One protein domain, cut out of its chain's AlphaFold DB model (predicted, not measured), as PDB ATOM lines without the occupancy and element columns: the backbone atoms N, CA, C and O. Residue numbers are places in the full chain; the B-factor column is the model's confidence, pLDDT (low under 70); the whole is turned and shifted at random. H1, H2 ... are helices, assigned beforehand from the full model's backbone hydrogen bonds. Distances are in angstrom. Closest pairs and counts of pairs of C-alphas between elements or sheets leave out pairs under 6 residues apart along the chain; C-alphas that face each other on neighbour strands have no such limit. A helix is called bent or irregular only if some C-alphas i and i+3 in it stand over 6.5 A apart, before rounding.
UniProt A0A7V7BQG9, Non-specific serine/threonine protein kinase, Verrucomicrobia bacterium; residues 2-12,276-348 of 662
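AT A GLANCE: This is residues 2 to 12 and 276 to 348 of the 662 residues of the protein "Non-specific serine/threonine protein kinase" of Verrucomicrobia bacterium (UniProt A0A7V7BQG9). Three long helices, H2, H3 and H4, stand side by side in an up-and-down bundle, their centres at the corners of a triangle, and the short helix H1 packs over H2 and H4 on the side away from H3. H3 and H4 lie together along much of their length, while H2 meets H3 only near the turn that joins them. The printed part has 84 residues with four named helices, in the order H1, H2, H3, H4 along the chain, and no named strand; the class is all helix. The whole is compact, with a radius of gyration of the C-alphas of 12.9 A, and elongated in outline, spanning 44 by 24 by 17 A.

HOW THE PARTS SIT: The longest helix by residues is H3, residues 297 to 321. It touches H4, residues 328 to 348, with 24 pairs of C-alphas within 8 A; the closest C-alphas are those of Gly 308 and Ser 332, 4.3 A apart. These two form a helical hairpin, at a shallow tilt of 7 degrees, opposite ways. H3 also forms a helical hairpin with H2, residues 276 to 292, at a shallow tilt of 19 degrees, opposite ways. In this second hairpin the two touch with residues 288 to 292 of H2 and 300 to 304 of H3 alone, and the closest C-alphas are those of Leu 292 and Ala 300, 5.0 A apart. H2 and H4 touch and run the same way at a shallow tilt of 24 degrees, with the C-alphas of Gly 289 and Ala 339 the closest at 5.4 A. H2, H3 and H4 are a bundle, helices running alongside one another, and it is up and down, each helix running against the one before it in the chain. H1, residues 2 to 10, touches H2 at a shallow tilt of 28 degrees, opposite ways; their closest C-alphas are those of Thr 2 and Gly 285, 4.4 A apart. H1 also touches H4, which meets it with residues 330 to 335 alone, at a shallow tilt of 24 degrees, opposite ways; the C-alphas of Gly 5 and Gln 335 are the closest at 5.6 A. H1 and H3 are apart. H2 and H4 are the hubs, touching three other helices each. In H1, H2 and H3 every O i to N i+4 pair is within hydrogen-bond range; in H4 it is 13 of 17.

IN THESE COORDINATES: H3 runs 35.8 A from C-alpha 297 at (105.288, 17.261, 16.300) to C-alpha 321 at (75.896, 5.671, 33.083). H4 measures 30.4 A and ends at C-alpha 348, at (107.570, 27.619, 12.329). H4 is irregular, but only just: C-alphas 344 and 347 are 6.8 A apart. H2 measures 23.4 A and is neither bent nor irregular, but only just: C-alphas 289 and 292 are 6.0 A apart. H1 is the shortest, 12.2 A, and begins at C-alpha 2, at (90.814, 27.820, 27.026).

THE WHOLE: The two C-alphas farthest apart are those of Ser 323, in the link from H3 to H4, and Ala 348, at 45.3 A. The printed part has one cut: residues 13 to 275 are not printed, and C-alphas 12 and 276 are 18.8 A apart across it. The link from H1 to H2 crosses this cut. Of the links that are printed whole, H2 to H3 is tight, with 4 residues, and H3 to H4 is short, with 6. The mean pLDDT of the printed part of this model is 87.9, and residue 348 is the one printed residue under 70.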
ATOM      1  N   THR A   2      91.843  27.636  25.979       84.81
ATOM      2  CA  THR A   2      90.814  27.820  27.026       84.81
ATOM      3  C   THR A   2      89.701  28.784  26.613       84.81
ATOM      4  O   THR A   2      88.539  28.410  26.668       84.81
ATOM      5  N   LEU A   3      90.050  29.970  26.096       83.25
ATOM      6  CA  LEU A   3      89.065  30.959  25.632       83.25
ATOM      7  C   LEU A   3      88.145  30.407  24.529       83.25
ATOM      8  O   LEU A   3      86.944  30.620  24.575       83.25
ATOM      9  N   THR A   4      88.704  29.659  23.573       82.44
ATOM     10  CA  THR A   4      87.945  29.004  22.495       82.44
ATOM     11  C   THR A   4      86.943  27.994  23.047       82.44
ATOM     12  O   THR A   4      85.793  27.995  22.630       82.44
ATOM     13  N   GLY A   5      87.369  27.163  24.003       82.94
ATOM     14  CA  GLY A   5      86.486  26.203  24.657       82.94
ATOM     15  C   GLY A   5      85.362  26.899  25.423       82.94
ATOM     16  O   GLY A   5      84.204  26.582  25.202       82.94
ATOM     17  N   LEU A   6      85.683  27.899  26.253       87.81
ATOM     18  CA  LEU A   6      84.676  28.643  27.023       87.81
ATOM     19  C   LEU A   6      83.672  29.361  26.110       87.81
ATOM     20  O   LEU A   6      82.474  29.326  26.368       87.81
ATOM     21  N   LEU A   7      84.151  29.964  25.019       86.75
ATOM     22  CA  LEU A   7      83.302  30.644  24.047       86.75
ATOM     23  C   LEU A   7      82.348  29.666  23.348       86.75
ATOM     24  O   LEU A   7      81.170  29.967  23.224       86.75
ATOM     25  N   LEU A   8      82.812  28.481  22.946       86.06
ATOM     26  CA  LEU A   8      81.937  27.468  22.343       86.06
ATOM     27  C   LEU A   8      80.995  26.804  23.365       86.06
ATOM     28  O   LEU A   8      79.896  26.406  23.010       86.06
ATOM     29  N   THR A   9      81.372  26.676  24.635       85.44
ATOM     30  CA  THR A   9      80.492  26.051  25.640       85.44
ATOM     31  C   THR A   9      79.345  26.963  26.085       85.44
ATOM     32  O   THR A   9      78.264  26.460  26.403       85.44
ATOM     33  N   PHE A  10      79.579  28.281  26.135       83.94
ATOM     34  CA  PHE A  10      78.677  29.248  26.780       83.94
ATOM     35  C   PHE A  10      78.110  30.323  25.843       83.94
ATOM     36  O   PHE A  10      77.481  31.267  26.316       83.94
ATOM     37  N   THR A  11      78.330  30.215  24.532       79.88
ATOM     38  CA  THR A  11      77.711  31.112  23.545       79.88
ATOM     39  C   THR A  11      77.063  30.311  22.425       79.88
ATOM     40  O   THR A  11      77.525  29.216  22.101       79.88
ATOM     41  N   ASN A  12      76.072  30.910  21.764       78.56
ATOM     42  CA  ASN A  12      75.313  30.265  20.689       78.56
ATOM     43  C   ASN A  12      76.186  29.829  19.494       78.56
ATOM     44  O   ASN A  12      75.794  28.996  18.682       78.56
ATOM     45  N   MET A 276      81.210  23.332  36.513       91.88
ATOM     46  CA  MET A 276      81.878  22.055  36.269       91.88
ATOM     47  C   MET A 276      82.359  21.985  34.821       91.88
ATOM     48  O   MET A 276      83.509  21.621  34.577       91.88
ATOM     49  N   GLU A 277      81.529  22.402  33.861       91.44
ATOM     50  CA  GLU A 277      81.944  22.488  32.456       91.44
ATOM     51  C   GLU A 277      83.067  23.513  32.257       91.44
ATOM     52  O   GLU A 277      84.056  23.214  31.589       91.44
ATOM     53  N   ALA A 278      82.980  24.685  32.894       90.88
ATOM     54  CA  ALA A 278      84.027  25.703  32.837       90.88
ATOM     55  C   ALA A 278      85.359  25.180  33.393       90.88
ATOM     56  O   ALA A 278      86.413  25.423  32.798       90.88
ATOM     57  N   LEU A 279      85.322  24.426  34.498       94.00
ATOM     58  CA  LEU A 279      86.501  23.792  35.084       94.00
ATOM     59  C   LEU A 279      87.083  22.724  34.151       94.00
ATOM     60  O   LEU A 279      88.286  22.752  33.894       94.00
ATOM     61  N   LEU A 280      86.253  21.833  33.599       92.38
ATOM     62  CA  LEU A 280      86.689  20.784  32.669       92.38
ATOM     63  C   LEU A 280      87.319  21.373  31.402       92.38
ATOM     64  O   LEU A 280      88.419  20.978  31.017       92.38
ATOM     65  N   VAL A 281      86.669  22.361  30.790       92.31
ATOM     66  CA  VAL A 281      87.156  23.057  29.591       92.31
ATOM     67  C   VAL A 281      88.441  23.834  29.883       92.31
ATOM     68  O   VAL A 281      89.363  23.863  29.063       92.31
ATOM     69  N   THR A 282      88.545  24.455  31.058       91.25
ATOM     70  CA  THR A 282      89.751  25.187  31.463       91.25
ATOM     71  C   THR A 282      90.918  24.247  31.712       91.25
ATOM     72  O   THR A 282      92.000  24.466  31.162       91.25
ATOM     73  N   ALA A 283      90.698  23.172  32.471       90.88
ATOM     74  CA  ALA A 283      91.698  22.146  32.731       90.88
ATOM     75  C   ALA A 283      92.170  21.497  31.423       90.88
ATOM     76  O   ALA A 283      93.375  21.442  31.168       90.88
ATOM     77  N   ALA A 284      91.244  21.102  30.545       89.25
ATOM     78  CA  ALA A 284      91.569  20.549  29.235       89.25
ATOM     79  C   ALA A 284      92.359  21.543  28.370       89.25
ATOM     80  O   ALA A 284      93.331  21.156  27.723       89.25
ATOM     81  N   GLY A 285      92.007  22.831  28.396       87.56
ATOM     82  CA  GLY A 285      92.718  23.885  27.672       87.56
ATOM     83  C   GLY A 285      94.145  24.126  28.164       87.56
ATOM     84  O   GLY A 285      95.048  24.299  27.343       87.56
ATOM     85  N   ILE A 286      94.365  24.103  29.482       87.06
ATOM     86  CA  ILE A 286      95.694  24.249  30.100       87.06
ATOM     87  C   ILE A 286      96.558  23.026  29.790       87.06
ATOM     88  O   ILE A 286      97.697  23.176  29.335       87.06
ATOM     89  N   LEU A 287      96.009  21.824  29.992       84.19
ATOM     90  CA  LEU A 287      96.707  20.566  29.739       84.19
ATOM     91  C   LEU A 287      97.068  20.446  28.258       84.19
ATOM     92  O   LEU A 287      98.242  20.311  27.933       84.19
ATOM     93  N   SER A 288      96.106  20.591  27.346       84.06
ATOM     94  CA  SER A 288      96.369  20.485  25.904       84.06
ATOM     95  C   SER A 288      97.290  21.599  25.390       84.06
ATOM     96  O   SER A 288      98.260  21.316  24.691       84.06
ATOM     97  N   GLY A 289      97.060  22.858  25.772       77.75
ATOM     98  CA  GLY A 289      97.850  23.994  25.289       77.75
ATOM     99  C   GLY A 289      99.298  23.992  25.787       77.75
ATOM    100  O   GLY A 289     100.215  24.275  25.018       77.75
ATOM    101  N   GLY A 290      99.523  23.657  27.061       78.81
ATOM    102  CA  GLY A 290     100.855  23.665  27.666       78.81
ATOM    103  C   GLY A 290     101.655  22.386  27.424       78.81
ATOM    104  O   GLY A 290     102.872  22.454  27.231       78.81
ATOM    105  N   PHE A 291     101.003  21.224  27.452       83.38
ATOM    106  CA  PHE A 291     101.677  19.929  27.342       83.38
ATOM    107  C   PHE A 291     102.052  19.608  25.893       83.38
ATOM    108  O   PHE A 291     103.216  19.317  25.620       83.38
ATOM    109  N   LEU A 292     101.119  19.758  24.943       86.31
ATOM    110  CA  LEU A 292     101.358  19.403  23.536       86.31
ATOM    111  C   LEU A 292     102.452  20.267  22.897       86.31
ATOM    112  O   LEU A 292     103.276  19.760  22.141       86.31
ATOM    113  N   CYS A 293     102.539  21.549  23.266       83.44
ATOM    114  CA  CYS A 293     103.574  22.460  22.762       83.44
ATOM    115  C   CYS A 293     105.001  22.116  23.226       83.44
ATOM    116  O   CYS A 293     105.962  22.674  22.697       83.44
ATOM    117  N   ARG A 294     105.160  21.243  24.230       85.19
ATOM    118  CA  ARG A 294     106.472  20.772  24.708       85.19
ATOM    119  C   ARG A 294     106.923  19.480  24.026       85.19
ATOM    120  O   ARG A 294     108.066  19.070  24.208       85.19
ATOM    121  N   MET A 295     106.048  18.842  23.252       86.00
ATOM    122  CA  MET A 295     106.332  17.576  22.583       86.00
ATOM    123  C   MET A 295     106.851  17.803  21.161       86.00
ATOM    124  O   MET A 295     106.630  18.844  20.542       86.00
ATOM    125  N   ARG A 296     107.536  16.795  20.608       86.69
ATOM    126  CA  ARG A 296     107.863  16.767  19.173       86.69
ATOM    127  C   ARG A 296     106.567  16.676  18.347       86.69
ATOM    128  O   ARG A 296     105.634  16.034  18.825       86.69
ATOM    129  N   PRO A 297     106.515  17.205  17.109       85.69
ATOM    130  CA  PRO A 297     105.288  17.261  16.300       85.69
ATOM    131  C   PRO A 297     104.517  15.936  16.203       85.69
ATOM    132  O   PRO A 297     103.317  15.903  16.458       85.69
ATOM    133  N   MET A 298     105.211  14.825  15.933       85.94
ATOM    134  CA  MET A 298     104.586  13.495  15.885       85.94
ATOM    135  C   MET A 298     104.065  13.029  17.250       85.94
ATOM    136  O   MET A 298     102.992  12.439  17.328       85.94
ATOM    137  N   GLY A 299     104.792  13.325  18.331       87.06
ATOM    138  CA  GLY A 299     104.346  13.022  19.694       87.06
ATOM    139  C   GLY A 299     103.116  13.839  20.085       87.06
ATOM    140  O   GLY A 299     102.155  13.279  20.595       87.06
ATOM    141  N   ALA A 300     103.101  15.137  19.763       88.19
ATOM    142  CA  ALA A 300     101.947  16.004  19.981       88.19
ATOM    143  C   ALA A 300     100.713  15.495  19.221       88.19
ATOM    144  O   ALA A 300      99.637  15.417  19.807       88.19
ATOM    145  N   LEU A 301     100.871  15.090  17.954       89.06
ATOM    146  CA  LEU A 301      99.782  14.544  17.141       89.06
ATOM    147  C   LEU A 301      99.177  13.277  17.763       89.06
ATOM    148  O   LEU A 301      97.961  13.211  17.950       89.06
ATOM    149  N   VAL A 302     100.013  12.294  18.115       91.12
ATOM    150  CA  VAL A 302      99.561  11.031  18.723       91.12
ATOM    151  C   VAL A 302      98.889  11.287  20.069       91.12
ATOM    152  O   VAL A 302      97.766  10.839  20.292       91.12
ATOM    153  N   THR A 303      99.532  12.049  20.956       89.56
ATOM    154  CA  THR A 303      99.012  12.313  22.302       89.56
ATOM    155  C   THR A 303      97.751  13.171  22.285       89.56
ATOM    156  O   THR A 303      96.814  12.880  23.023       89.56
ATOM    157  N   GLY A 304      97.683  14.197  21.433       89.38
ATOM    158  CA  GLY A 304      96.489  15.024  21.284       89.38
ATOM    159  C   GLY A 304      95.309  14.226  20.734       89.38
ATOM    160  O   GLY A 304      94.216  14.303  21.284       89.38
ATOM    161  N   THR A 305      95.538  13.393  19.715       90.19
ATOM    162  CA  THR A 305      94.489  12.535  19.139       90.19
ATOM    163  C   THR A 305      93.992  11.509  20.158       90.19
ATOM    164  O   THR A 305      92.788  11.396  20.378       90.19
ATOM    165  N   ALA A 306      94.904  10.813  20.846       92.81
ATOM    166  CA  ALA A 306      94.551   9.854  21.891       92.81
ATOM    167  C   ALA A 306      93.789  10.519  23.052       92.81
ATOM    168  O   ALA A 306      92.787   9.981  23.515       92.81
ATOM    169  N   GLY A 307      94.214  11.712  23.481       91.50
ATOM    170  CA  GLY A 307      93.521  12.494  24.505       91.50
ATOM    171  C   GLY A 307      92.120  12.932  24.071       91.50
ATOM    172  O   GLY A 307      91.175  12.804  24.844       91.50
ATOM    173  N   GLY A 308      91.959  13.388  22.825       92.12
ATOM    174  CA  GLY A 308      90.653  13.731  22.257       92.12
ATOM    175  C   GLY A 308      89.696  12.535  22.220       92.12
ATOM    176  O   GLY A 308      88.547  12.660  22.644       92.12
ATOM    177  N   ILE A 309      90.182  11.362  21.796       93.25
ATOM    178  CA  ILE A 309      89.409  10.108  21.807       93.25
ATOM    179  C   ILE A 309      89.037   9.712  23.241       93.25
ATOM    180  O   ILE A 309      87.886   9.371  23.495       93.25
ATOM    181  N   ALA A 310      89.972   9.801  24.192       93.75
ATOM    182  CA  ALA A 310      89.708   9.476  25.592       93.75
ATOM    183  C   ALA A 310      88.631  10.386  26.208       93.75
ATOM    184  O   ALA A 310      87.741   9.894  26.896       93.75
ATOM    185  N   VAL A 311      88.662  11.694  25.916       93.75
ATOM    186  CA  VAL A 311      87.614  12.638  26.343       93.75
ATOM    187  C   VAL A 311      86.268  12.292  25.711       93.75
ATOM    188  O   VAL A 311      85.254  12.319  26.404       93.75
ATOM    189  N   ALA A 312      86.243  11.941  24.423       92.25
ATOM    190  CA  ALA A 312      85.010  11.551  23.744       92.25
ATOM    191  C   ALA A 312      84.403  10.274  24.343       92.25
ATOM    192  O   ALA A 312      83.235  10.267  24.725       92.25
ATOM    193  N   LEU A 313      85.205   9.216  24.498       92.31
ATOM    194  CA  LEU A 313      84.768   7.955  25.102       92.31
ATOM    195  C   LEU A 313      84.329   8.148  26.558       92.31
ATOM    196  O   LEU A 313      83.297   7.617  26.956       92.31
ATOM    197  N   GLY A 314      85.072   8.941  27.335       92.12
ATOM    198  CA  GLY A 314      84.726   9.272  28.715       92.12
ATOM    199  C   GLY A 314      83.424  10.068  28.823       92.12
ATOM    200  O   GLY A 314      82.595   9.750  29.668       92.12
ATOM    201  N   GLY A 315      83.210  11.052  27.944       91.25
ATOM    202  CA  GLY A 315      81.977  11.843  27.891       91.25
ATOM    203  C   GLY A 315      80.750  11.009  27.520       91.25
ATOM    204  O   GLY A 315      79.714  11.115  28.177       91.25
ATOM    205  N   VAL A 316      80.884  10.126  26.523       90.38
ATOM    206  CA  VAL A 316      79.821   9.191  26.123       90.38
ATOM    207  C   VAL A 316      79.524   8.186  27.238       90.38
ATOM    208  O   VAL A 316      78.364   8.010  27.607       90.38
ATOM    209  N   ALA A 317      80.554   7.573  27.827       89.81
ATOM    210  CA  ALA A 317      80.386   6.642  28.940       89.81
ATOM    211  C   ALA A 317      79.736   7.324  30.156       89.81
ATOM    212  O   ALA A 317      78.827   6.760  30.766       89.81
ATOM    213  N   TRP A 318      80.141   8.560  30.474       90.38
ATOM    214  CA  TRP A 318      79.538   9.352  31.542       90.38
ATOM    215  C   TRP A 318      78.042   9.566  31.302       90.38
ATOM    216  O   TRP A 318      77.247   9.182  32.152       90.38
ATOM    217  N   GLY A 319      77.640  10.086  30.136       87.31
ATOM    218  CA  GLY A 319      76.222  10.318  29.820       87.31
ATOM    219  C   GLY A 319      75.382   9.035  29.729       87.31
ATOM    220  O   GLY A 319      74.174   9.049  29.990       87.31
ATOM    221  N   HIS A 320      76.007   7.902  29.399       85.06
ATOM    222  CA  HIS A 320      75.336   6.604  29.376       85.06
ATOM    223  C   HIS A 320      75.062   6.056  30.788       85.06
ATOM    224  O   HIS A 320      73.988   5.498  31.040       85.06
ATOM    225  N   HIS A 321      76.005   6.215  31.723       84.81
ATOM    226  CA  HIS A 321      75.896   5.671  33.083       84.81
ATOM    227  C   HIS A 321      75.269   6.639  34.092       84.81
ATOM    228  O   HIS A 321      74.570   6.189  34.998       84.81
ATOM    229  N   GLN A 322      75.480   7.942  33.926       87.31
ATOM    230  CA  GLN A 322      74.984   8.989  34.815       87.31
ATOM    231  C   GLN A 322      73.746   9.674  34.236       87.31
ATOM    232  O   GLN A 322      73.550   9.732  33.022       87.31
ATOM    233  N   SER A 323      72.931  10.267  35.108       86.94
ATOM    234  CA  SER A 323      71.832  11.166  34.714       86.94
ATOM    235  C   SER A 323      72.313  12.568  34.339       86.94
ATOM    236  O   SER A 323      71.499  13.459  34.142       86.94
ATOM    237  N   THR A 324      73.627  12.775  34.215       91.00
ATOM    238  CA  THR A 324      74.214  14.042  33.781       91.00
ATOM    239  C   THR A 324      75.064  13.865  32.531       91.00
ATOM    240  O   THR A 324      75.647  12.802  32.320       91.00
ATOM    241  N   TRP A 325      75.177  14.908  31.713       92.94
ATOM    242  CA  TRP A 325      76.067  14.935  30.553       92.94
ATOM    243  C   TRP A 325      76.813  16.270  30.446       92.94
ATOM    244  O   TRP A 325      76.417  17.273  31.039       92.94
ATOM    245  N   VAL A 326      77.922  16.265  29.707       93.19
ATOM    246  CA  VAL A 326      78.779  17.436  29.458       93.19
ATOM    247  C   VAL A 326      78.969  17.630  27.958       93.19
ATOM    248  O   VAL A 326      78.955  16.652  27.206       93.19
ATOM    249  N   ALA A 327      79.229  18.859  27.518       93.62
ATOM    250  CA  ALA A 327      79.546  19.195  26.128       93.62
ATOM    251  C   ALA A 327      80.950  18.704  25.692       93.62
ATOM    252  O   ALA A 327      81.821  19.479  25.289       93.62
ATOM    253  N   TRP A 328      81.200  17.396  25.792       94.44
ATOM    254  CA  TRP A 328      82.504  16.765  25.577       94.44
ATOM    255  C   TRP A 328      83.070  17.001  24.169       94.44
ATOM    256  O   TRP A 328      84.291  17.076  24.019       94.44
ATOM    257  N   LEU A 329      82.216  17.180  23.152       94.19
ATOM    258  CA  LEU A 329      82.646  17.434  21.775       94.19
ATOM    259  C   LEU A 329      83.238  18.840  21.606       94.19
ATOM    260  O   LEU A 329      84.048  19.053  20.708       94.19
ATOM    261  N   VAL A 330      82.920  19.791  22.489       92.81
ATOM    262  CA  VAL A 330      83.612  21.090  22.512       92.81
ATOM    263  C   VAL A 330      85.091  20.889  22.851       92.81
ATOM    264  O   VAL A 330      85.973  21.482  22.225       92.81
ATOM    265  N   ILE A 331      85.385  20.002  23.803       93.12
ATOM    266  CA  ILE A 331      86.759  19.702  24.210       93.12
ATOM    267  C   ILE A 331      87.453  18.853  23.138       93.12
ATOM    268  O   ILE A 331      88.492  19.253  22.608       93.12
ATOM    269  N   SER A 332      86.889  17.692  22.795       93.31
ATOM    270  CA  SER A 332      87.539  16.737  21.889       93.31
ATOM    271  C   SER A 332      87.511  17.168  20.421       93.31
ATOM    272  O   SER A 332      88.467  16.905  19.696       93.31
ATOM    273  N   GLY A 333      86.443  17.836  19.981       89.31
ATOM    274  CA  GLY A 333      86.190  18.194  18.585       89.31
ATOM    275  C   GLY A 333      86.612  19.611  18.192       89.31
ATOM    276  O   GLY A 333      86.834  19.854  17.009       89.31
ATOM    277  N   ALA A 334      86.779  20.530  19.148       89.94
ATOM    278  CA  ALA A 334      87.235  21.893  18.862       89.94
ATOM    279  C   ALA A 334      88.520  22.257  19.616       89.94
ATOM    280  O   ALA A 334      89.524  22.620  19.001       89.94
ATOM    281  N   GLN A 335      88.537  22.124  20.944       90.44
ATOM    282  CA  GLN A 335      89.646  22.612  21.766       90.44
ATOM    283  C   GLN A 335      90.959  21.850  21.525       90.44
ATOM    284  O   GLN A 335      92.005  22.478  21.332       90.44
ATOM    285  N   VAL A 336      90.909  20.515  21.509       90.62
ATOM    286  CA  VAL A 336      92.078  19.657  21.263       90.62
ATOM    287  C   VAL A 336      92.626  19.834  19.836       90.62
ATOM    288  O   VAL A 336      93.829  20.077  19.710       90.62
ATOM    289  N   PRO A 337      91.807  19.818  18.762       90.44
ATOM    290  CA  PRO A 337      92.275  20.123  17.408       90.44
ATOM    291  C   PRO A 337      92.916  21.506  17.273       90.44
ATOM    292  O   PRO A 337      93.995  21.622  16.694       90.44
ATOM    293  N   CYS A 338      92.327  22.555  17.860       89.06
ATOM    294  CA  CYS A 338      92.950  23.881  17.860       89.06
ATOM    295  C   CYS A 338      94.308  23.880  18.584       89.06
ATOM    296  O   CYS A 338      95.253  24.524  18.120       89.06
ATOM    297  N   ALA A 339      94.434  23.144  19.695       88.88
ATOM    298  CA  ALA A 339      95.695  23.017  20.425       88.88
ATOM    299  C   ALA A 339      96.757  22.262  19.607       88.88
ATOM    300  O   ALA A 339      97.922  22.658  19.610       88.88
ATOM    301  N   LEU A 340      96.355  21.224  18.868       88.00
ATOM    302  CA  LEU A 340      97.220  20.472  17.956       88.00
ATOM    303  C   LEU A 340      97.737  21.349  16.815       88.00
ATOM    304  O   LEU A 340      98.945  21.408  16.596       88.00
ATOM    305  N   VAL A 341      96.848  22.076  16.131       87.94
ATOM    306  CA  VAL A 341      97.230  23.017  15.066       87.94
ATOM    307  C   VAL A 341      98.233  24.039  15.600       87.94
ATOM    308  O   VAL A 341      99.274  24.271  14.988       87.94
ATOM    309  N   TRP A 342      97.976  24.595  16.785       86.25
ATOM    310  CA  TRP A 342      98.898  25.530  17.424       86.25
ATOM    311  C   TRP A 342     100.265  24.898  17.729       86.25
ATOM    312  O   TRP A 342     101.297  25.469  17.378       86.25
ATOM    313  N   ALA A 343     100.297  23.699  18.315       86.00
ATOM    314  CA  ALA A 343     101.538  22.991  18.634       86.00
ATOM    315  C   ALA A 343     102.378  22.666  17.382       86.00
ATOM    316  O   ALA A 343     103.606  22.748  17.432       86.00
ATOM    317  N   LEU A 344     101.732  22.348  16.256       84.38
ATOM    318  CA  LEU A 344     102.401  22.061  14.984       84.38
ATOM    319  C   LEU A 344     102.961  23.320  14.302       84.38
ATOM    320  O   LEU A 344     104.009  23.249  13.661       84.38
ATOM    321  N   LEU A 345     102.304  24.473  14.462       83.62
ATOM    322  CA  LEU A 345     102.733  25.746  13.865       83.62
ATOM    323  C   LEU A 345     103.790  26.487  14.704       83.62
ATOM    324  O   LEU A 345     104.602  27.236  14.158       83.62
ATOM    325  N   MET A 346     103.836  26.265  16.020       77.69
ATOM    326  CA  MET A 346     104.776  26.931  16.936       77.69
ATOM    327  C   MET A 346     106.264  26.830  16.531       77.69
ATOM    328  O   MET A 346     106.963  27.843  16.621       77.69
ATOM    329  N   PRO A 347     106.790  25.685  16.050       71.44
ATOM    330  CA  PRO A 347     108.166  25.591  15.553       71.44
ATOM    331  C   PRO A 347     108.451  26.455  14.315       71.44
ATOM    332  O   PRO A 347     109.593  26.868  14.110       71.44
ATOM    333  N   ALA A 348     107.443  26.723  13.478       68.00
ATOM    334  CA  ALA A 348     107.570  27.619  12.329       68.00
ATOM    335  C   ALA A 348     107.574  29.087  12.782       68.00
ATOM    336  O   ALA A 348     108.446  29.852  12.374       68.00
TER     337      ALA A 348